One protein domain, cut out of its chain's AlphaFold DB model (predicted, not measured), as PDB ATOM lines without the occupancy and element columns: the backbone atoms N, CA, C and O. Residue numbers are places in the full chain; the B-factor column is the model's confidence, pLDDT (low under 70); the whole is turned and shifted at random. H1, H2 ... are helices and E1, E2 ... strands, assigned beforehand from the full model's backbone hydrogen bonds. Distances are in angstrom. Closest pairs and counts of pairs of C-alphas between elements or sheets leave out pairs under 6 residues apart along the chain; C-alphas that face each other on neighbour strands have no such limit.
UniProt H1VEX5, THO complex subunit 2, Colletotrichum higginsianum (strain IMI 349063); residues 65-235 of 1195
ATOM      1  N   ILE A  65      84.576  45.303 190.919       56.38
ATOM      2  CA  ILE A  65      83.716  45.501 192.091       56.38
ATOM      3  C   ILE A  65      82.666  44.369 192.217       56.38
ATOM      4  O   ILE A  65      82.324  43.968 193.326       56.38
ATOM      5  N   LYS A  66      82.186  43.774 191.107       65.25
ATOM      6  CA  LYS A  66      81.098  42.754 191.103       65.25
ATOM      7  C   LYS A  66      81.587  41.290 191.107       65.25
ATOM      8  O   LYS A  66      80.879  40.372 190.696       65.25
ATOM      9  N   LEU A  67      82.798  41.051 191.601       67.44
ATOM     10  CA  LEU A  67      83.552  39.794 191.440       67.44
ATOM     11  C   LEU A  67      82.928  38.548 192.079       67.44
ATOM     12  O   LEU A  67      83.177  37.433 191.616       67.44
ATOM     13  N   ASN A  68      82.114  38.717 193.123       77.81
ATOM     14  CA  ASN A  68      81.372  37.604 193.714       77.81
ATOM     15  C   ASN A  68      80.388  37.008 192.694       77.81
ATOM     16  O   ASN A  68      80.327  35.792 192.570       77.81
ATOM     17  N   GLY A  69      79.720  37.850 191.892       84.50
ATOM     18  CA  GLY A  69      78.805  37.404 190.836       84.50
ATOM     19  C   GLY A  69      79.514  36.662 189.700       84.50
ATOM     20  O   GLY A  69      79.008  35.650 189.233       84.50
ATOM     21  N   ILE A  70      80.721  37.092 189.313       86.50
ATOM     22  CA  ILE A  70      81.559  36.357 188.343       86.50
ATOM     23  C   ILE A  70      81.975  34.997 188.925       86.50
ATOM     24  O   ILE A  70      81.881  33.974 188.252       86.50
ATOM     25  N   SER A  71      82.378  34.968 190.199       89.38
ATOM     26  CA  SER A  71      82.749  33.731 190.899       89.38
ATOM     27  C   SER A  71      81.573  32.751 191.011       89.38
ATOM     28  O   SER A  71      81.757  31.550 190.830       89.38
ATOM     29  N   ASP A  72      80.367  33.256 191.276       89.94
ATOM     30  CA  ASP A  72      79.144  32.454 191.336       89.94
ATOM     31  C   ASP A  72      78.701  31.964 189.957       89.94
ATOM     32  O   ASP A  72      78.431  30.777 189.824       89.94
ATOM     33  N   ALA A  73      78.722  32.806 188.919       90.75
ATOM     34  CA  ALA A  73      78.405  32.388 187.552       90.75
ATOM     35  C   ALA A  73      79.345  31.267 187.068       90.75
ATOM     36  O   ALA A  73      78.882  30.250 186.557       90.75
ATOM     37  N   ILE A  74      80.656  31.389 187.316       91.69
ATOM     38  CA  ILE A  74      81.630  30.330 187.003       91.69
ATOM     39  C   ILE A  74      81.304  29.036 187.772       91.69
ATOM     40  O   ILE A  74      81.364  27.950 187.196       91.69
ATOM     41  N   LEU A  75      80.942  29.124 189.058       93.25
ATOM     42  CA  LEU A  75      80.557  27.951 189.849       93.25
ATOM     43  C   LEU A  75      79.267  27.304 189.330       93.25
ATOM     44  O   LEU A  75      79.259  26.108 189.061       93.25
ATOM     45  N   GLU A  76      78.195  28.075 189.184       92.25
ATOM     46  CA  GLU A  76      76.833  27.586 188.948       92.25
ATOM     47  C   GLU A  76      76.565  27.229 187.484       92.25
ATOM     48  O   GLU A  76      75.890  26.238 187.222       92.25
ATOM     49  N   GLN A  77      77.118  27.984 186.532       91.56
ATOM     50  CA  GLN A  77      76.848  27.812 185.100       91.56
ATOM     51  C   GLN A  77      77.919  26.975 184.383       91.56
ATOM     52  O   GLN A  77      77.639  26.406 183.329       91.56
ATOM     53  N   CYS A  78      79.144  26.882 184.921       92.56
ATOM     54  CA  CYS A  78      80.266  26.234 184.224       92.56
ATOM     55  C   CYS A  78      80.893  25.051 184.977       92.56
ATOM     56  O   CYS A  78      81.217  24.041 184.350       92.56
ATOM     57  N   LEU A  79      81.114  25.169 186.290       94.88
ATOM     58  CA  LEU A  79      81.816  24.143 187.069       94.88
ATOM     59  C   LEU A  79      80.857  23.069 187.592       94.88
ATOM     60  O   LEU A  79      80.975  21.914 187.193       94.88
ATOM     61  N   LEU A  80      79.893  23.424 188.447       93.81
ATOM     62  CA  LEU A  80      78.979  22.472 189.090       93.81
ATOM     63  C   LEU A  80      78.227  21.570 188.087       93.81
ATOM     64  O   LEU A  80      78.227  20.359 188.317       93.81
ATOM     65  N   PRO A  81      77.706  22.069 186.940       94.56
ATOM     66  CA  PRO A  81      77.060  21.220 185.933       94.56
ATOM     67  C   PRO A  81      77.996  20.203 185.266       94.56
ATOM     68  O   PRO A  81      77.523  19.232 184.687       94.56
ATOM     69  N   ARG A  82      79.320  20.407 185.331       95.50
ATOM     70  CA  ARG A  82      80.326  19.479 184.788       95.50
ATOM     71  C   ARG A  82      80.906  18.540 185.835       95.50
ATOM     72  O   ARG A  82      81.181  17.391 185.510       95.50
ATOM     73  N   LEU A  83      81.040  18.991 187.084       94.88
ATOM     74  CA  LEU A  83      81.539  18.167 188.192       94.88
ATOM     75  C   LEU A  83      80.678  16.921 188.445       94.88
ATOM     76  O   LEU A  83      81.202  15.916 188.915       94.88
ATOM     77  N   VAL A  84      79.386  16.959 188.107       91.94
ATOM     78  CA  VAL A  84      78.507  15.784 188.186       91.94
ATOM     79  C   VAL A  84      78.775  14.758 187.069       91.94
ATOM     80  O   VAL A  84      78.777  13.558 187.335       91.94
ATOM     81  N   LEU A  85      79.112  15.201 185.850       92.81
ATOM     82  CA  LEU A  85      79.152  14.353 184.647       92.81
ATOM     83  C   LEU A  85      80.164  13.203 184.734       92.81
ATOM     84  O   LEU A  85      79.818  12.049 184.480       92.81
ATOM     85  N   SER A  86      81.426  13.500 185.057       95.31
ATOM     86  CA  SER A  86      82.484  12.487 185.074       95.31
ATOM     87  C   SER A  86      83.652  12.842 185.997       95.31
ATOM     88  O   SER A  86      83.969  14.008 186.224       95.31
ATOM     89  N   ALA A  87      84.366  11.820 186.475       93.62
ATOM     90  CA  ALA A  87      85.615  12.005 187.218       93.62
ATOM     91  C   ALA A  87      86.685  12.780 186.416       93.62
ATOM     92  O   ALA A  87      87.493  13.501 186.996       93.62
ATOM     93  N   SER A  88      86.667  12.671 185.087       95.50
ATOM     94  CA  SER A  88      87.596  13.377 184.198       95.50
ATOM     95  C   SER A  88      87.185  14.840 183.990       95.50
ATOM     96  O   SER A  88      88.044  15.705 183.830       95.50
ATOM     97  N   ASP A  89      85.886  15.146 184.068       96.56
ATOM     98  CA  ASP A  89      85.385  16.518 184.172       96.56
ATOM     99  C   ASP A  89      85.740  17.147 185.523       96.56
ATOM    100  O   ASP A  89      86.089  18.323 185.560       96.56
ATOM    101  N   ALA A  90      85.749  16.374 186.615       96.12
ATOM    102  CA  ALA A  90      86.221  16.847 187.918       96.12
ATOM    103  C   ALA A  90      87.690  17.312 187.876       96.12
ATOM    104  O   ALA A  90      88.014  18.406 188.348       96.12
ATOM    105  N   GLU A  91      88.569  16.536 187.238       95.12
ATOM    106  CA  GLU A  91      89.962  16.937 187.005       95.12
ATOM    107  C   GLU A  91      90.070  18.110 186.014       95.12
ATOM    108  O   GLU A  91      90.801  19.068 186.278       95.12
ATOM    109  N   TYR A  92      89.297  18.105 184.919       95.56
ATOM    110  CA  TYR A  92      89.248  19.213 183.957       95.56
ATOM    111  C   TYR A  92      88.826  20.537 184.611       95.56
ATOM    112  O   TYR A  92      89.448  21.565 184.358       95.56
ATOM    113  N   CYS A  93      87.801  20.533 185.465       96.81
ATOM    114  CA  CYS A  93      87.319  21.715 186.178       96.81
ATOM    115  C   CYS A  93      88.392  22.288 187.112       96.81
ATOM    116  O   CYS A  93      88.615  23.500 187.116       96.81
ATOM    117  N   TYR A  94      89.115  21.435 187.843       96.44
ATOM    118  CA  TYR A  94      90.271  21.856 188.640       96.44
ATOM    119  C   TYR A  94      91.394  22.442 187.760       96.44
ATOM    120  O   TYR A  94      91.908  23.528 188.049       96.44
ATOM    121  N   VAL A  95      91.745  21.780 186.650       94.56
ATOM    122  CA  VAL A  95      92.768  22.274 185.712       94.56
ATOM    123  C   VAL A  95      92.346  23.603 185.079       94.56
ATOM    124  O   VAL A  95      93.185  24.492 184.953       94.56
ATOM    125  N   LEU A  96      91.067  23.788 184.741       93.00
ATOM    126  CA  LEU A  96      90.530  25.036 184.200       93.00
ATOM    127  C   LEU A  96      90.680  26.188 185.201       93.00
ATOM    128  O   LEU A  96      91.260  27.209 184.844       93.00
ATOM    129  N   ILE A  97      90.252  26.006 186.458       94.50
ATOM    130  CA  ILE A  97      90.444  26.991 187.542       94.50
ATOM    131  C   ILE A  97      91.925  27.364 187.673       94.50
ATOM    132  O   ILE A  97      92.279  28.544 187.730       94.50
ATOM    133  N   LYS A  98      92.805  26.357 187.662       92.25
ATOM    134  CA  LYS A  98      94.254  26.553 187.729       92.25
ATOM    135  C   LYS A  98      94.787  27.329 186.524       92.25
ATOM    136  O   LYS A  98      95.637  28.191 186.713       92.25
ATOM    137  N   LYS A  99      94.276  27.085 185.310       90.69
ATOM    138  CA  LYS A  99      94.656  27.832 184.100       90.69
ATOM    139  C   LYS A  99      94.172  29.279 184.119       90.69
ATOM    140  O   LYS A  99      94.997  30.154 183.879       90.69
ATOM    141  N   LEU A 100      92.905  29.530 184.468       90.38
ATOM    142  CA  LEU A 100      92.355  30.881 184.656       90.38
ATOM    143  C   LEU A 100      93.213  31.699 185.632       90.38
ATOM    144  O   LEU A 100      93.554  32.846 185.354       90.38
ATOM    145  N   HIS A 101      93.632  31.074 186.738       90.94
ATOM    146  CA  HIS A 101      94.550  31.689 187.693       90.94
ATOM    147  C   HIS A 101      95.950  31.928 187.104       90.94
ATOM    148  O   HIS A 101      96.428  33.055 187.133       90.94
ATOM    149  N   THR A 102      96.611  30.909 186.534       89.06
ATOM    150  CA  THR A 102      98.005  31.043 186.051       89.06
ATOM    151  C   THR A 102      98.178  31.962 184.844       89.06
ATOM    152  O   THR A 102      99.278  32.463 184.636       89.06
ATOM    153  N   PHE A 103      97.129  32.169 184.045       86.69
ATOM    154  CA  PHE A 103      97.139  33.117 182.927       86.69
ATOM    155  C   PHE A 103      96.684  34.530 183.338       86.69
ATOM    156  O   PHE A 103      96.720  35.433 182.511       86.69
ATOM    157  N   GLY A 104      96.292  34.741 184.602       85.00
ATOM    158  CA  GLY A 104      95.911  36.059 185.114       85.00
ATOM    159  C   GLY A 104      94.598  36.588 184.532       85.00
ATOM    160  O   GLY A 104      94.518  37.774 184.223       85.00
ATOM    161  N   ALA A 105      93.587  35.724 184.368       86.44
ATOM    162  CA  ALA A 105      92.317  36.088 183.740       86.44
ATOM    163  C   ALA A 105      91.706  37.370 184.355       86.44
ATOM    164  O   ALA A 105      91.612  37.465 185.585       86.44
ATOM    165  N   PRO A 106      91.269  38.351 183.538       82.75
ATOM    166  CA  PRO A 106      90.723  39.607 184.041       82.75
ATOM    167  C   PRO A 106      89.492  39.336 184.905       82.75
ATOM    168  O   PRO A 106      88.735  38.407 184.646       82.75
ATOM    169  N   ASN A 107      89.294  40.133 185.955       82.25
ATOM    170  CA  ASN A 107      88.183  39.969 186.900       82.25
ATOM    171  C   ASN A 107      88.065  38.572 187.568       82.25
ATOM    172  O   ASN A 107      87.059  38.284 188.215       82.25
ATOM    173  N   PHE A 108      89.081  37.703 187.490       87.25
ATOM    174  CA  PHE A 108      89.068  36.388 188.137       87.25
ATOM    175  C   PHE A 108      89.908  36.385 189.424       87.25
ATOM    176  O   PHE A 108      91.136  36.288 189.393       87.25
ATOM    177  N   ARG A 109      89.250  36.450 190.591       87.38
ATOM    178  CA  ARG A 109      89.917  36.273 191.895       87.38
ATOM    179  C   ARG A 109      89.731  34.842 192.408       87.38
ATOM    180  O   ARG A 109      88.689  34.515 192.970       87.38
ATOM    181  N   LEU A 110      90.767  34.009 192.291       91.81
ATOM    182  CA  LEU A 110      90.808  32.637 192.820       91.81
ATOM    183  C   LEU A 110      90.379  32.539 194.299       91.81
ATOM    184  O   LEU A 110      89.610  31.646 194.649       91.81
ATOM    185  N   LYS A 111      90.801  33.479 195.161       91.38
ATOM    186  CA  LYS A 111      90.340  33.552 196.558       91.38
ATOM    187  C   LYS A 111      88.819  33.702 196.656       91.38
ATOM    188  O   LYS A 111      88.215  33.038 197.489       91.38
ATOM    189  N   ALA A 112      88.199  34.545 195.824       91.06
ATOM    190  CA  ALA A 112      86.748  34.744 195.834       91.06
ATOM    191  C   ALA A 112      86.012  33.478 195.368       91.06
ATOM    192  O   ALA A 112      85.077  33.040 196.038       91.06
ATOM    193  N   LEU A 113      86.501  32.825 194.305       93.44
ATOM    194  CA  LEU A 113      85.983  31.532 193.850       93.44
ATOM    195  C   LEU A 113      86.023  30.481 194.971       93.44
ATOM    196  O   LEU A 113      85.021  29.818 195.228       93.44
ATOM    197  N   TYR A 114      87.147  30.361 195.683       95.38
ATOM    198  CA  TYR A 114      87.280  29.431 196.806       95.38
ATOM    199  C   TYR A 114      86.453  29.847 198.035       95.38
ATOM    200  O   TYR A 114      85.861  28.984 198.677       95.38
ATOM    201  N   ASP A 115      86.304  31.141 198.337       93.75
ATOM    202  CA  ASP A 115      85.426  31.608 199.421       93.75
ATOM    203  C   ASP A 115      83.933  31.344 199.160       93.75
ATOM    204  O   ASP A 115      83.189  31.122 200.124       93.75
ATOM    205  N   ARG A 116      83.505  31.334 197.888       93.56
ATOM    206  CA  ARG A 116      82.152  30.934 197.460       93.56
ATOM    207  C   ARG A 116      81.992  29.413 197.384       93.56
ATOM    208  O   ARG A 116      80.973  28.911 197.852       93.56
ATOM    209  N   LEU A 117      82.990  28.682 196.873       95.00
ATOM    210  CA  LEU A 117      83.000  27.212 196.805       95.00
ATOM    211  C   LEU A 117      82.956  26.582 198.201       95.00
ATOM    212  O   LEU A 117      82.068  25.785 198.481       95.00
ATOM    213  N   PHE A 118      83.869  26.974 199.095       96.00
ATOM    214  CA  PHE A 118      83.926  26.474 200.470       96.00
ATOM    215  C   PHE A 118      82.847  27.090 201.381       96.00
ATOM    216  O   PHE A 118      82.977  27.022 202.597       96.00
ATOM    217  N   ASN A 119      81.785  27.715 200.863       95.12
ATOM    218  CA  ASN A 119      80.684  28.181 201.706       95.12
ATOM    219  C   ASN A 119      79.942  26.983 202.333       95.12
ATOM    220  O   ASN A 119      79.541  26.069 201.618       95.12
ATOM    221  N   VAL A 120      79.721  27.010 203.655       95.50
ATOM    222  CA  VAL A 120      79.123  25.894 204.419       95.50
ATOM    223  C   VAL A 120      77.782  25.442 203.830       95.50
ATOM    224  O   VAL A 120      77.575  24.250 203.604       95.50
ATOM    225  N   ASN A 121      76.894  26.393 203.527       94.62
ATOM    226  CA  ASN A 121      75.562  26.101 203.004       94.62
ATOM    227  C   ASN A 121      75.618  25.637 201.544       94.62
ATOM    228  O   ASN A 121      74.887  24.715 201.184       94.62
ATOM    229  N   ARG A 122      76.511  26.214 200.722       93.88
ATOM    230  CA  ARG A 122      76.708  25.776 199.330       93.88
ATOM    231  C   ARG A 122      77.256  24.344 199.278       93.88
ATOM    232  O   ARG A 122      76.691  23.522 198.566       93.88
ATOM    233  N   LEU A 123      78.286  24.022 200.068       95.00
ATOM    234  CA  LEU A 123      78.823  22.660 200.173       95.00
ATOM    235  C   LEU A 123      77.764  21.667 200.660       95.00
ATOM    236  O   LEU A 123      77.600  20.620 200.043       95.00
ATOM    237  N   ARG A 124      77.013  21.998 201.722       94.81
ATOM    238  CA  ARG A 124      75.934  21.135 202.231       94.81
ATOM    239  C   ARG A 124      74.877  20.864 201.158       94.81
ATOM    240  O   ARG A 124      74.484  19.718 200.985       94.81
ATOM    241  N   ALA A 125      74.448  21.894 200.423       94.06
ATOM    242  CA  ALA A 125      73.483  21.747 199.334       94.06
ATOM    243  C   ALA A 125      74.018  20.845 198.209       94.06
ATOM    244  O   ALA A 125      73.340  19.898 197.831       94.06
ATOM    245  N   ILE A 126      75.255  21.070 197.747       93.88
ATOM    246  CA  ILE A 126      75.906  20.243 196.715       93.88
ATOM    247  C   ILE A 126      76.001  18.773 197.156       93.88
ATOM    248  O   ILE A 126      75.652  17.876 196.396       93.88
ATOM    249  N   ILE A 127      76.455  18.513 198.387       94.75
ATOM    250  CA  ILE A 127      76.603  17.150 198.928       94.75
ATOM    251  C   ILE A 127      75.237  16.468 199.094       94.75
ATOM    252  O   ILE A 127      75.142  15.252 198.934       94.75
ATOM    253  N   PHE A 128      74.181  17.231 199.382       93.06
ATOM    254  CA  PHE A 128      72.810  16.733 199.469       93.06
ATOM    255  C   PHE A 128      72.203  16.396 198.095       93.06
ATOM    256  O   PHE A 128      71.551  15.364 197.976       93.06
ATOM    257  N   THR A 129      72.428  17.214 197.058       92.81
ATOM    258  CA  THR A 129      71.829  17.001 195.723       92.81
ATOM    259  C   THR A 129      72.558  15.977 194.852       92.81
ATOM    260  O   THR A 129      71.998  15.536 193.855       92.81
ATOM    261  N   CYS A 130      73.796  15.604 195.185       93.75
ATOM    262  CA  CYS A 130      74.547  14.586 194.442       93.75
ATOM    263  C   CYS A 130      74.002  13.160 194.662       93.75
ATOM    264  O   CYS A 130      73.574  12.788 195.753       93.75
ATOM    265  N   THR A 131      74.163  12.296 193.666       95.19
ATOM    266  CA  THR A 131      74.267  10.843 193.869       95.19
ATOM    267  C   THR A 131      75.626  10.471 194.479       95.19
ATOM    268  O   THR A 131      76.578  11.252 194.443       95.19
ATOM    269  N   VAL A 132      75.776   9.238 194.976       94.06
ATOM    270  CA  VAL A 132      77.041   8.754 195.573       94.06
ATOM    271  C   VAL A 132      78.231   8.858 194.599       94.06
ATOM    272  O   VAL A 132      79.345   9.176 195.013       94.06
ATOM    273  N   ARG A 133      78.003   8.649 193.294       95.00
ATOM    274  CA  ARG A 133      79.039   8.754 192.250       95.00
ATOM    275  C   ARG A 133      79.435  10.207 191.968       95.00
ATOM    276  O   ARG A 133      80.614  10.508 191.817       95.00
ATOM    277  N   GLU A 134      78.469  11.120 191.959       96.31
ATOM    278  CA  GLU A 134      78.718  12.559 191.803       96.31
ATOM    279  C   GLU A 134      79.394  13.149 193.048       96.31
ATOM    280  O   GLU A 134      80.291  13.983 192.931       96.31
ATOM    281  N   ALA A 135      79.058  12.645 194.239       96.38
ATOM    282  CA  ALA A 135      79.767  12.951 195.477       96.38
ATOM    283  C   ALA A 135      81.233  12.470 195.430       96.38
ATOM    284  O   ALA A 135      82.121  13.150 195.945       96.38
ATOM    285  N   GLU A 136      81.527  11.351 194.758       95.75
ATOM    286  CA  GLU A 136      82.907  10.928 194.494       95.75
ATOM    287  C   GLU A 136      83.627  11.877 193.518       95.75
ATOM    288  O   GLU A 136      84.757  12.285 193.787       95.75
ATOM    289  N   HIS A 137      82.977  12.290 192.422       96.69
ATOM    290  CA  HIS A 137      83.527  13.280 191.484       96.69
ATOM    291  C   HIS A 137      83.828  14.621 192.189       96.69
ATOM    292  O   HIS A 137      84.928  15.166 192.062       96.69
ATOM    293  N   MET A 138      82.897  15.109 193.017       95.62
ATOM    294  CA  MET A 138      83.066  16.290 193.870       95.62
ATOM    295  C   MET A 138      84.227  16.123 194.861       95.62
ATOM    296  O   MET A 138      85.059  17.019 195.010       95.62
ATOM    297  N   GLY A 139      84.336  14.955 195.501       95.94
ATOM    298  CA  GLY A 139      85.440  14.614 196.397       95.94
ATOM    299  C   GLY A 139      86.807  14.635 195.702       95.94
ATOM    300  O   GLY A 139      87.758  15.202 196.240       95.94
ATOM    301  N   ARG A 140      86.904  14.093 194.479       96.31
ATOM    302  CA  ARG A 140      88.119  14.138 193.639       96.31
ATOM    303  C   ARG A 140      88.514  15.577 193.281       96.31
ATOM    304  O   ARG A 140      89.681  15.940 193.428       96.31
ATOM    305  N   PHE A 141      87.551  16.411 192.881       97.38
ATOM    306  CA  PHE A 141      87.761  17.838 192.597       97.38
ATOM    307  C   PHE A 141      88.275  18.608 193.827       97.38
ATOM    308  O   PHE A 141      89.287  19.311 193.744       97.38
ATOM    309  N   LEU A 142      87.636  18.421 194.987       96.94
ATOM    310  CA  LEU A 142      88.063  19.034 196.247       96.94
ATOM    311  C   LEU A 142      89.455  18.549 196.682       96.94
ATOM    312  O   LEU A 142      90.262  19.367 197.119       96.94
ATOM    313  N   ASN A 143      89.784  17.263 196.506       96.19
ATOM    314  CA  ASN A 143      91.122  16.732 196.784       96.19
ATOM    315  C   ASN A 143      92.189  17.411 195.896       96.19
ATOM    316  O   ASN A 143      93.224  17.853 196.396       96.19
ATOM    317  N   CYS A 144      91.915  17.608 194.601       96.44
ATOM    318  CA  CYS A 144      92.831  18.311 193.694       96.44
ATOM    319  C   CYS A 144      93.079  19.777 194.099       96.44
ATOM    320  O   CYS A 144      94.221  20.241 194.064       96.44
ATOM    321  N   ILE A 145      92.038  20.490 194.548       96.62
ATOM    322  CA  ILE A 145      92.167  21.851 195.095       96.62
ATOM    323  C   ILE A 145      92.992  21.840 196.391       96.62
ATOM    324  O   ILE A 145      93.971  22.581 196.511       96.62
ATOM    325  N   LEU A 146      92.646  20.972 197.346       96.56
ATOM    326  CA  LEU A 146      93.338  20.866 198.634       96.56
ATOM    327  C   LEU A 146      94.815  20.460 198.474       96.56
ATOM    328  O   LEU A 146      95.650  20.920 199.248       96.56
ATOM    329  N   LYS A 147      95.167  19.688 197.439       95.38
ATOM    330  CA  LYS A 147      96.550  19.323 197.085       95.38
ATOM    331  C   LYS A 147      97.416  20.527 196.698       95.38
ATOM    332  O   LYS A 147      98.575  20.602 197.110       95.38
ATOM    333  N   ASP A 148      96.881  21.476 195.925       93.44
ATOM    334  CA  ASP A 148      97.586  22.731 195.620       93.44
ATOM    335  C   ASP A 148      97.665  23.639 196.850       93.44
ATOM    336  O   ASP A 148      98.745  24.131 197.179       93.44
ATOM    337  N   LEU A 149      96.552  23.795 197.576       94.88
ATOM    338  CA  LEU A 149      96.501  24.597 198.800       94.88
ATOM    339  C   LEU A 149      97.479  24.082 199.870       94.88
ATOM    340  O   LEU A 149      98.148  24.880 200.523       94.88
ATOM    341  N   ALA A 150      97.634  22.762 200.006       93.31
ATOM    342  CA  ALA A 150      98.588  22.137 200.918       93.31
ATOM    343  C   ALA A 150     100.054  22.297 200.476       93.31
ATOM    344  O   ALA A 150     100.931  22.350 201.338       93.31
ATOM    345  N   ARG A 151     100.347  22.411 199.169       94.06
ATOM    346  CA  ARG A 151     101.693  22.791 198.695       94.06
ATOM    347  C   ARG A 151     101.998  24.241 199.075       94.06
ATOM    348  O   ARG A 151     103.044  24.515 199.649       94.06
ATOM    349  N   TRP A 152     101.058  25.150 198.822       93.88
ATOM    350  CA  TRP A 152     101.197  26.563 199.180       93.88
ATOM    351  C   TRP A 152     101.253  26.803 200.696       93.88
ATOM    352  O   TRP A 152     101.922  27.729 201.139       93.88
ATOM    353  N   HIS A 153     100.596  25.969 201.509       92.75
ATOM    354  CA  HIS A 153     100.641  26.052 202.976       92.75
ATOM    355  C   HIS A 153     102.036  25.762 203.538       92.75
ATOM    356  O   HIS A 153     102.480  26.458 204.451       92.75
ATOM    357  N   ARG A 154     102.727  24.769 202.964       91.06
ATOM    358  CA  ARG A 154     104.074  24.346 203.370       91.06
ATOM    359  C   ARG A 154     105.143  25.340 202.928       91.06
ATOM    360  O   ARG A 154     105.936  25.778 203.753       91.06
ATOM    361  N   ASP A 155     105.128  25.717 201.649       91.69
ATOM    362  CA  ASP A 155     106.251  26.413 201.024       91.69
ATOM    363  C   ASP A 155     105.897  27.860 200.640       91.69
ATOM    364  O   ASP A 155     105.301  28.118 199.589       91.69
ATOM    365  N   THR A 156     106.339  28.830 201.448       91.94
ATOM    366  CA  THR A 156     106.176  30.278 201.196       91.94
ATOM    367  C   THR A 156     106.634  30.677 199.788       91.94
ATOM    368  O   THR A 156     105.883  31.298 199.037       91.94
ATOM    369  N   ASN A 157     107.817  30.218 199.364       90.38
ATOM    370  CA  ASN A 157     108.375  30.483 198.030       90.38
ATOM    371  C   ASN A 157     107.501  29.952 196.877       90.38
ATOM    372  O   ASN A 157     107.560  30.465 195.758       90.38
ATOM    373  N   VAL A 158     106.703  28.909 197.122       91.69
ATOM    374  CA  VAL A 158     105.792  28.336 196.125       91.69
ATOM    375  C   VAL A 158     104.476  29.114 196.101       91.69
ATOM    376  O   VAL A 158     103.971  29.398 195.015       91.69
ATOM    377  N   TYR A 159     103.971  29.541 197.265       91.44
ATOM    378  CA  TYR A 159     102.841  30.469 197.362       91.44
ATOM    379  C   TYR A 159     103.116  31.785 196.613       91.44
ATOM    380  O   TYR A 159     102.333  32.173 195.746       91.44
ATOM    381  N   GLU A 160     104.261  32.434 196.848       89.50
ATOM    382  CA  GLU A 160     104.592  33.695 196.167       89.50
ATOM    383  C   GLU A 160     104.698  33.554 194.641       89.50
ATOM    384  O   GLU A 160     104.298  34.450 193.892       89.50
ATOM    385  N   ARG A 161     105.235  32.422 194.174       88.94
ATOM    386  CA  ARG A 161     105.451  32.143 192.750       88.94
ATOM    387  C   ARG A 161     104.165  31.770 192.015       88.94
ATOM    388  O   ARG A 161     103.984  32.195 190.880       88.94
ATOM    389  N   GLU A 162     103.311  30.950 192.626       89.25
ATOM    390  CA  GLU A 162     102.181  30.301 191.943       89.25
ATOM    391  C   GLU A 162     100.817  30.870 192.339       89.25
ATOM    392  O   GLU A 162      99.923  30.926 191.497       89.25
ATOM    393  N   ALA A 163     100.637  31.288 193.591       85.38
ATOM    394  CA  ALA A 163      99.370  31.823 194.088       85.38
ATOM    395  C   ALA A 163      99.320  33.353 193.975       85.38
ATOM    396  O   ALA A 163      98.348  33.895 193.455       85.38
ATOM    397  N   VAL A 164     100.375  34.046 194.410       84.06
ATOM    398  CA  VAL A 164     100.484  35.511 194.284       84.06
ATOM    399  C   VAL A 164     100.944  35.898 192.878       84.06
ATOM    400  O   VAL A 164     100.359  36.775 192.252       84.06
ATOM    401  N   GLY A 165     101.983  35.233 192.363       78.81
ATOM    402  CA  GLY A 165     102.541  35.512 191.042       78.81
ATOM    403  C   GLY A 165     103.028  36.956 190.916       78.81
ATOM    404  O   GLY A 165     102.658  37.652 189.972       78.81
ATOM    405  N   LYS A 166     103.876  37.407 191.856       63.84
ATOM    406  CA  LYS A 166     104.371  38.802 191.970       63.84
ATOM    407  C   LYS A 166     104.995  39.387 190.682       63.84
ATOM    408  O   LYS A 166     105.153  40.596 190.581       63.84
ATOM    409  N   ARG A 167     105.367  38.548 189.703       58.69
ATOM    410  CA  ARG A 167     105.942  38.943 188.395       58.69
ATOM    411  C   ARG A 167     104.935  38.958 187.233       58.69
ATOM    412  O   ARG A 167     105.299  39.351 186.132       58.69
ATOM    413  N   SER A 168     103.708  38.494 187.457       61.16
ATOM    414  CA  SER A 168     102.674  38.289 186.432       61.16
ATOM    415  C   SER A 168     101.313  38.884 186.817       61.16
ATOM    416  O   SER A 168     100.313  38.553 186.193       61.16
ATOM    417  N   PHE A 169     101.274  39.751 187.840       67.25
ATOM    418  CA  PHE A 169     100.093  40.506 188.286       67.25
ATOM    419  C   PHE A 169      98.820  39.659 188.479       67.25
ATOM    420  O   PHE A 169      97.716  40.103 188.157       67.25
ATOM    421  N   LEU A 170      98.948  38.429 188.999       82.75
ATOM    422  CA  LEU A 170      97.798  37.527 189.111       82.75
ATOM    423  C   LEU A 170      96.749  38.115 190.059       82.75
ATOM    424  O   LEU A 170      97.060  38.546 191.166       82.75
ATOM    425  N   LEU A 171      95.486  38.084 189.650       79.62
ATOM    426  CA  LEU A 171      94.371  38.648 190.417       79.62
ATOM    427  C   LEU A 171      93.921  37.735 191.579       79.62
ATOM    428  O   LEU A 171      93.119  38.136 192.421       79.62
ATOM    429  N   GLY A 172      94.444  36.505 191.649       79.62
ATOM    430  CA  GLY A 172      93.910  35.433 192.491       79.62
ATOM    431  C   GLY A 172      93.938  35.676 194.001       79.62
ATOM    432  O   GLY A 172      92.966  35.336 194.677       79.62
ATOM    433  N   PHE A 173      95.016  36.276 194.513       85.50
ATOM    434  CA  PHE A 173      95.221  36.598 195.935       85.50
ATOM    435  C   PHE A 173      95.528  38.088 196.167       85.50
ATOM    436  O   PHE A 173      96.174  38.460 197.143       85.50
ATOM    437  N   ALA A 174      95.053  38.951 195.273       82.12
ATOM    438  CA  ALA A 174      95.089  40.392 195.479       82.12
ATOM    439  C   ALA A 174      94.056  40.824 196.538       82.12
ATOM    440  O   ALA A 174      92.910  40.360 196.525       82.12
ATOM    441  N   SER A 175      94.478  41.704 197.444       79.12
ATOM    442  CA  SER A 175      93.663  42.269 198.526       79.12
ATOM    443  C   SER A 175      93.099  43.635 198.130       79.12
ATOM    444  O   SER A 175      91.888  43.845 198.193       79.12
ATOM    445  N   GLU A 176      93.962  44.530 197.642       73.81
ATOM    446  CA  GLU A 176      93.631  45.922 197.304       73.81
ATOM    447  C   GLU A 176      93.908  46.220 195.832       73.81
ATOM    448  O   GLU A 176      94.654  45.498 195.161       73.81
ATOM    449  N   PHE A 177      93.249  47.262 195.324       73.19
ATOM    450  CA  PHE A 177      93.162  47.578 193.905       73.19
ATOM    451  C   PHE A 177      93.360  49.080 193.680       73.19
ATOM    452  O   PHE A 177      92.702  49.885 194.328       73.19
ATOM    453  N   ASP A 178      94.257  49.427 192.754       71.69
ATOM    454  CA  ASP A 178      94.419  50.776 192.187       71.69
ATOM    455  C   ASP A 178      93.173  51.153 191.364       71.69
ATOM    456  O   ASP A 178      92.498  50.270 190.822       71.69
ATOM    457  N   ASP A 179      92.917  52.451 191.177       65.06
ATOM    458  CA  ASP A 179      91.780  52.983 190.398       65.06
ATOM    459  C   ASP A 179      91.731  52.426 188.963       65.06
ATOM    460  O   ASP A 179      90.684  52.352 188.323       65.06
ATOM    461  N   LYS A 180      92.885  51.975 188.457       63.53
ATOM    462  CA  LYS A 180      93.071  51.353 187.136       63.53
ATOM    463  C   LYS A 180      92.777  49.843 187.130       63.53
ATOM    464  O   LYS A 180      93.176  49.144 186.199       63.53
ATOM    465  N   GLY A 181      92.147  49.314 188.182       65.69
ATOM    466  CA  GLY A 181      91.775  47.902 188.334       65.69
ATOM    467  C   GLY A 181      92.949  46.939 188.552       65.69
ATOM    468  O   GLY A 181      92.751  45.723 188.542       65.69
ATOM    469  N   LYS A 182      94.169  47.455 188.745       72.19
ATOM    470  CA  LYS A 182      95.371  46.647 188.992       72.19
ATOM    471  C   LYS A 182      95.494  46.286 190.475       72.19
ATOM    472  O   LYS A 182      95.158  47.118 191.312       72.19
ATOM    473  N   PRO A 183      96.012  45.096 190.819       76.38
ATOM    474  CA  PRO A 183      96.260  44.735 192.210       76.38
ATOM    475  C   PRO A 183      97.389  45.599 192.793       76.38
ATOM    476  O   PRO A 183      98.509  45.577 192.280       76.38
ATOM    477  N   SER A 184      97.093  46.365 193.845       74.19
ATOM    478  CA  SER A 184      98.066  47.207 194.560       74.19
ATOM    479  C   SER A 184      98.688  46.481 195.755       74.19
ATOM    480  O   SER A 184      99.887  46.608 195.995       74.19
ATOM    481  N   SER A 185      97.892  45.674 196.462       83.06
ATOM    482  CA  SER A 185      98.315  44.887 197.624       83.06
ATOM    483  C   SER A 185      97.863  43.432 197.512       83.06
ATOM    484  O   SER A 185      96.857  43.111 196.871       83.06
ATOM    485  N   TYR A 186      98.602  42.537 198.158       87.00
ATOM    486  CA  TYR A 186      98.471  41.085 198.061       87.00
ATOM    487  C   TYR A 186      98.367  40.448 199.443       87.00
ATOM    488  O   TYR A 186      98.986  40.928 200.389       87.00
ATOM    489  N   TYR A 187      97.632  39.339 199.549       88.31
ATOM    490  CA  TYR A 187      97.669  38.538 200.769       88.31
ATOM    491  C   TYR A 187      99.057  37.924 200.959       88.31
ATOM    492  O   TYR A 187      99.601  37.297 200.048       88.31
ATOM    493  N   ASP A 188      99.615  38.099 202.152       89.94
ATOM    494  CA  ASP A 188     100.895  37.502 202.526       89.94
ATOM    495  C   ASP A 188     100.726  36.042 202.994       89.94
ATOM    496  O   ASP A 188      99.623  35.597 203.330       89.94
ATOM    497  N   HIS A 189     101.811  35.260 203.033       90.75
ATOM    498  CA  HIS A 189     101.762  33.826 203.347       90.75
ATOM    499  C   HIS A 189     101.125  33.527 204.708       90.75
ATOM    500  O   HIS A 189     100.353  32.575 204.832       90.75
ATOM    501  N   ALA A 190     101.375  34.366 205.716       90.12
ATOM    502  CA  ALA A 190     100.749  34.219 207.026       90.12
ATOM    503  C   ALA A 190      99.218  34.399 206.950       90.12
ATOM    504  O   ALA A 190      98.470  33.559 207.453       90.12
ATOM    505  N   GLN A 191      98.748  35.423 206.228       91.00
ATOM    506  CA  GLN A 191      97.321  35.675 205.986       91.00
ATOM    507  C   GLN A 191      96.680  34.556 205.147       91.00
ATOM    508  O   GLN A 191      95.550  34.143 205.410       91.00
ATOM    509  N   PHE A 192      97.404  34.001 204.169       93.25
ATOM    510  CA  PHE A 192      96.959  32.828 203.413       93.25
ATOM    511  C   PHE A 192      96.731  31.606 204.313       93.25
ATOM    512  O   PHE A 192      95.745  30.891 204.126       93.25
ATOM    513  N   ARG A 193      97.578  31.379 205.327       92.56
ATOM    514  CA  ARG A 193      97.387  30.282 206.296       92.56
ATOM    515  C   ARG A 193      96.130  30.477 207.152       92.56
ATOM    516  O   ARG A 193      95.453  29.489 207.444       92.56
ATOM    517  N   ASP A 194      95.762  31.717 207.481       91.88
ATOM    518  CA  ASP A 194      94.488  32.030 208.147       91.88
ATOM    519  C   ASP A 194      93.277  31.808 207.228       91.88
ATOM    520  O   ASP A 194      92.299  31.178 207.637       91.88
ATOM    521  N   ILE A 195      93.354  32.265 205.972       93.62
ATOM    522  CA  ILE A 195      92.316  32.061 204.946       93.62
ATOM    523  C   ILE A 195      92.089  30.560 204.706       93.62
ATOM    524  O   ILE A 195      90.946  30.095 204.712       93.62
ATOM    525  N   LEU A 196      93.168  29.783 204.571       94.62
ATOM    526  CA  LEU A 196      93.104  28.336 204.384       94.62
ATOM    527  C   LEU A 196      92.525  27.621 205.613       94.62
ATOM    528  O   LEU A 196      91.705  26.718 205.453       94.62
ATOM    529  N   TYR A 197      92.880  28.045 206.832       94.62
ATOM    530  CA  TYR A 197      92.226  27.544 208.046       94.62
ATOM    531  C   TYR A 197      90.722  27.848 208.026       94.62
ATOM    532  O   TYR A 197      89.915  26.993 208.388       94.62
ATOM    533  N   GLY A 198      90.333  29.029 207.537       94.75
ATOM    534  CA  GLY A 198      88.942  29.395 207.283       94.75
ATOM    535  C   GLY A 198      88.236  28.413 206.343       94.75
ATOM    536  O   GLY A 198      87.161  27.924 206.680       94.75
ATOM    537  N   TRP A 199      88.840  28.061 205.205       96.31
ATOM    538  CA  TRP A 199      88.284  27.074 204.266       96.31
ATOM    539  C   TRP A 199      88.206  25.662 204.861       96.31
ATOM    540  O   TRP A 199      87.161  25.023 204.753       96.31
ATOM    541  N   HIS A 200      89.243  25.208 205.575       95.19
ATOM    542  CA  HIS A 200      89.209  23.940 206.314       95.19
ATOM    543  C   HIS A 200      88.092  23.931 207.371       95.19
ATOM    544  O   HIS A 200      87.370  22.944 207.490       95.19
ATOM    545  N   ASN A 201      87.888  25.029 208.103       95.00
ATOM    546  CA  ASN A 201      86.822  25.128 209.098       95.00
ATOM    547  C   ASN A 201      85.421  25.145 208.460       95.00
ATOM    548  O   ASN A 201      84.518  24.477 208.959       95.00
ATOM    549  N   LYS A 202      85.230  25.843 207.331       95.88
ATOM    550  CA  LYS A 202      83.957  25.806 206.592       95.88
ATOM    551  C   LYS A 202      83.659  24.393 206.051       95.88
ATOM    552  O   LYS A 202      82.529  23.928 206.178       95.88
ATOM    553  N   LEU A 203      84.664  23.684 205.524       96.50
ATOM    554  CA  LEU A 203      84.538  22.285 205.082       96.50
ATOM    555  C   LEU A 203      84.219  21.335 206.253       96.50
ATOM    556  O   LEU A 203      83.355  20.471 206.118       96.50
ATOM    557  N   ASN A 204      84.855  21.537 207.414       95.50
ATOM    558  CA  ASN A 204      84.566  20.807 208.654       95.50
ATOM    559  C   ASN A 204      83.102  20.972 209.084       95.50
ATOM    560  O   ASN A 204      82.416  19.984 209.332       95.50
ATOM    561  N   LEU A 205      82.603  22.212 209.110       96.06
ATOM    562  CA  LEU A 205      81.213  22.516 209.458       96.06
ATOM    563  C   LEU A 205      80.215  21.925 208.451       96.06
ATOM    564  O   LEU A 205      79.199  21.374 208.870       96.06
ATOM    565  N   ALA A 206      80.515  21.982 207.147       96.00
ATOM    566  CA  ALA A 206      79.666  21.395 206.112       96.00
ATOM    567  C   ALA A 206      79.562  19.872 206.272       96.00
ATOM    568  O   ALA A 206      78.467  19.349 206.459       96.00
ATOM    569  N   LEU A 207      80.698  19.163 206.292       95.62
ATOM    570  CA  LEU A 207      80.717  17.703 206.425       95.62
ATOM    571  C   LEU A 207      80.128  17.236 207.763       95.62
ATOM    572  O   LEU A 207      79.378  16.264 207.774       95.62
ATOM    573  N   LYS A 208      80.375  17.948 208.875       94.56
ATOM    574  CA  LYS A 208      79.712  17.664 210.159       94.56
ATOM    575  C   LYS A 208      78.190  17.820 210.056       94.56
ATOM    576  O   LYS A 208      77.467  16.955 210.539       94.56
ATOM    577  N   SER A 209      77.699  18.875 209.401       93.81
ATOM    578  CA  SER A 209      76.258  19.081 209.189       93.81
ATOM    579  C   SER A 209      75.620  18.014 208.294       93.81
ATOM    580  O   SER A 209      74.431  17.749 208.455       93.81
ATOM    581  N   CYS A 210      76.367  17.421 207.361       93.62
ATOM    582  CA  CYS A 210      75.875  16.316 206.539       93.62
ATOM    583  C   CYS A 210      75.863  14.978 207.300       93.62
ATOM    584  O   CYS A 210      74.913  14.210 207.184       93.62
ATOM    585  N   LEU A 211      76.906  14.713 208.095       93.56
ATOM    586  CA  LEU A 211      77.073  13.474 208.863       93.56
ATOM    587  C   LEU A 211      76.159  13.393 210.097       93.56
ATOM    588  O   LEU A 211      75.714  12.306 210.446       93.56
ATOM    589  N   GLY A 212      75.851  14.521 210.745       89.00
ATOM    590  CA  GLY A 212      75.002  14.568 211.943       89.00
ATOM    591  C   GLY A 212      73.491  14.436 211.695       89.00
ATOM    592  O   GLY A 212      72.718  14.607 212.633       89.00
ATOM    593  N   GLY A 213      73.058  14.197 210.453       85.56
ATOM    594  CA  GLY A 213      71.642  14.085 210.092       85.56
ATOM    595  C   GLY A 213      71.037  12.692 210.309       85.56
ATOM    596  O   GLY A 213      71.606  11.817 210.969       85.56
ATOM    597  N   MET A 214      69.868  12.470 209.704       83.56
ATOM    598  CA  MET A 214      69.252  11.140 209.589       83.56
ATOM    599  C   MET A 214      69.127  10.647 208.141       83.56
ATOM    600  O   MET A 214      68.954   9.456 207.930       83.56
ATOM    601  N   GLU A 215      69.349  11.498 207.142       88.94
ATOM    602  CA  GLU A 215      69.245  11.145 205.719       88.94
ATOM    603  C   GLU A 215      70.351  10.194 205.224       88.94
ATOM    604  O   GLU A 215      71.527  10.570 205.190       88.94
ATOM    605  N   TRP A 216      69.978   8.993 204.754       89.00
ATOM    606  CA  TRP A 216      70.928   7.976 204.260       89.00
ATOM    607  C   TRP A 216      71.833   8.520 203.148       89.00
ATOM    608  O   TRP A 216      73.056   8.452 203.268       89.00
ATOM    609  N   MET A 217      71.246   9.142 202.117       91.44
ATOM    610  CA  MET A 217      71.984   9.763 201.006       91.44
ATOM    611  C   MET A 217      72.987  10.813 201.494       91.44
ATOM    612  O   MET A 217      74.143  10.818 201.080       91.44
ATOM    613  N   HIS A 218      72.566  11.689 202.408       92.19
ATOM    614  CA  HIS A 218      73.368  12.817 202.884       92.19
ATOM    615  C   HIS A 218      74.588  12.338 203.688       92.19
ATOM    616  O   HIS A 218      75.702  12.821 203.469       92.19
ATOM    617  N   ILE A 219      74.400  11.327 204.547       94.25
ATOM    618  CA  ILE A 219      75.475  10.673 205.305       94.25
ATOM    619  C   ILE A 219      76.404   9.905 204.346       94.25
ATOM    620  O   ILE A 219      77.624  10.071 204.404       94.25
ATOM    621  N   ARG A 220      75.850   9.114 203.413       94.81
ATOM    622  CA  ARG A 220      76.599   8.326 202.414       94.81
ATOM    623  C   ARG A 220      77.482   9.212 201.527       94.81
ATOM    624  O   ARG A 220      78.671   8.925 201.356       94.81
ATOM    625  N   ASN A 221      76.934  10.309 201.012       95.75
ATOM    626  CA  ASN A 221      77.651  11.284 200.193       95.75
ATOM    627  C   ASN A 221      78.745  11.998 200.996       95.75
ATOM    628  O   ASN A 221      79.874  12.116 200.521       95.75
ATOM    629  N   ALA A 222      78.456  12.417 202.231       96.62
ATOM    630  CA  ALA A 222      79.436  13.086 203.082       96.62
ATOM    631  C   ALA A 222      80.602  12.176 203.480       96.62
ATOM    632  O   ALA A 222      81.748  12.619 203.444       96.62
ATOM    633  N   MET A 223      80.351  10.896 203.778       95.25
ATOM    634  CA  MET A 223      81.419   9.909 203.981       95.25
ATOM    635  C   MET A 223      82.245   9.688 202.707       95.25
ATOM    636  O   MET A 223      83.464   9.541 202.790       95.25
ATOM    637  N   THR A 224      81.607   9.709 201.533       95.69
ATOM    638  CA  THR A 224      82.280   9.552 200.232       95.69
ATOM    639  C   THR A 224      83.200  10.742 199.932       95.69
ATOM    640  O   THR A 224      84.381  10.543 199.638       95.69
ATOM    641  N   VAL A 225      82.711  11.977 200.108       96.81
ATOM    642  CA  VAL A 225      83.516  13.206 199.978       96.81
ATOM    643  C   VAL A 225      84.632  13.244 201.020       96.81
ATOM    644  O   VAL A 225      85.780  13.493 200.657       96.81
ATOM    645  N   LEU A 226      84.331  12.950 202.293       96.12
ATOM    646  CA  LEU A 226      85.323  12.909 203.370       96.12
ATOM    647  C   LEU A 226      86.452  11.935 203.024       96.12
ATOM    648  O   LEU A 226      87.608  12.346 203.031       96.12
ATOM    649  N   LYS A 227      86.123  10.688 202.648       94.81
ATOM    650  CA  LYS A 227      87.094   9.657 202.246       94.81
ATOM    651  C   LYS A 227      87.989  10.126 201.096       94.81
ATOM    652  O   LYS A 227      89.191   9.874 201.129       94.81
ATOM    653  N   ALA A 228      87.423  10.827 200.112       95.06
ATOM    654  CA  ALA A 228      88.161  11.328 198.957       95.06
ATOM    655  C   ALA A 228      89.159  12.455 199.289       95.06
ATOM    656  O   ALA A 228      90.141  12.592 198.567       95.06
ATOM    657  N   VAL A 229      88.956  13.234 200.363       96.00
ATOM    658  CA  VAL A 229      89.846  14.356 200.748       96.00
ATOM    659  C   VAL A 229      90.863  14.023 201.854       96.00
ATOM    660  O   VAL A 229      91.671  14.886 202.210       96.00
ATOM    661  N   LEU A 230      90.884  12.780 202.363       93.25
ATOM    662  CA  LEU A 230      91.706  12.360 203.516       93.25
ATOM    663  C   LEU A 230      93.223  12.584 203.370       93.25
ATOM    664  O   LEU A 230      93.951  12.528 204.363       93.25
ATOM    665  N   ASP A 231      93.738  12.833 202.166       90.38
ATOM    666  CA  ASP A 231      95.156  13.141 201.924       90.38
ATOM    667  C   ASP A 231      95.592  14.521 202.433       90.38
ATOM    668  O   ASP A 231      96.757  14.686 202.806       90.38
ATOM    669  N   PHE A 232      94.659  15.476 202.521       92.56
ATOM    670  CA  PHE A 232      94.933  16.861 202.929       92.56
ATOM    671  C   PHE A 232      93.941  17.408 203.972       92.56
ATOM    672  O   PHE A 232      94.219  18.431 204.598       92.56
ATOM    673  N   PHE A 233      92.811  16.732 204.202       93.69
ATOM    674  CA  PHE A 233      91.798  17.114 205.185       93.69
ATOM    675  C   PHE A 233      91.247  15.881 205.930       93.69
ATOM    676  O   PHE A 233      90.839  14.940 205.263       93.69
ATOM    677  N   PRO A 234      91.133  15.876 207.272       88.25
ATOM    678  CA  PRO A 234      91.497  16.948 208.197       88.25
ATOM    679  C   PRO A 234      93.013  17.123 208.335       88.25
ATOM    680  O   PRO A 234      93.764  16.153 208.350       88.25
ATOM    681  N   ALA A 235      93.450  18.375 208.484       88.12
ATOM    682  CA  ALA A 235      94.841  18.729 208.793       88.12
ATOM    683  C   ALA A 235      95.039  19.166 210.257       88.12
ATOM    684  O   ALA A 235      96.171  19.285 210.721       88.12
TER     685      ALA A 235
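AT A GLANCE: This is residues 65 to 235 of the 1195 residues of the protein "THO complex subunit 2" of Colletotrichum higginsianum (strain IMI 349063) (UniProt H1VEX5). What shape do these atoms make? They make an elongated body of helices in which the long H5 and H7 run lengthwise in opposite ways, H8 folds back from H7 onto H5, and H4 packs on H7 and H8. The helical hairpin of H1 and H2 packs on H5 on the side away from H7, H3 packs on H1, and the small hairpin of E1 and E2 lies at one end of the length, near H6. What is it built of? The printed part has 171 residues, with eight named helices and two named strands in the order H1 to H6, E1, E2, H7, H8; the sheet E1 - E2 is antiparallel and the class is mostly helix. It is compact, with a radius of gyration of the C-alphas of 16.0 A and spans of 51 by 31 by 26 A.

HOW THE PARTS SIT: How do the strands pair? E1, residues 174 to 177, and E2, residues 183 to 186, form an antiparallel hairpin; N 175 and O 185, at 2.8 A, and N 184 and O 176, at 2.9 A, are within hydrogen-bond range. The closest C-alphas of E2 and H6, residues 156 to 164, are those of Tyr 186 and Val 164, 7.0 A apart. Which helix is the hub? H5, residues 132 to 154, touches five helices, among them H6, closest at the C-alphas of Trp 152 and Tyr 159, 4.6 A. With H4, residues 120 to 129, H7, residues 189 to 211, and H8, residues 216 to 229, it forms an up and down bundle, each helix running against the one before it in the chain. H5 and H8 touch, closest at the C-alphas of Gly 139 and Val 225, 4.3 A. Which other helices touch? H2, residues 87 to 102, touches H5 with residues 87 to 94 alone, closest at the C-alphas of Ala 87 and His 137, 4.9 A. H1, residues 67 to 83, forms a helical hairpin with H2 and touches H3, residues 110 to 117, closest at the C-alphas of Ser 71 and Leu 113, 4.9 A. Are the helix backbones complete? Every O i to N i+4 pair is within hydrogen-bond range in H2, H3, H4, H5, H7 and H8, against 10 of 13 in H1 and 4 of 5 in H6.

IN THESE COORDINATES: Where do the first and last elements lie? H1 begins at C-alpha 67, (83.552, 39.794, 191.440), and H8 ends at C-alpha 229, (89.846, 14.356, 200.748). How long are the longest helices? H7 measures 32.5 A and H5 32.2 A from first to last C-alpha.

THE WHOLE: How far does it reach? The two C-alphas farthest apart, those of Lys 180 and Met 214, are 51.9 A apart. Is it continuous? The printed part has no cut, and no link is long. Where is confidence low? The pLDDT is under 70 at residues 65 to 67, 166 to 169 and 179 to 181.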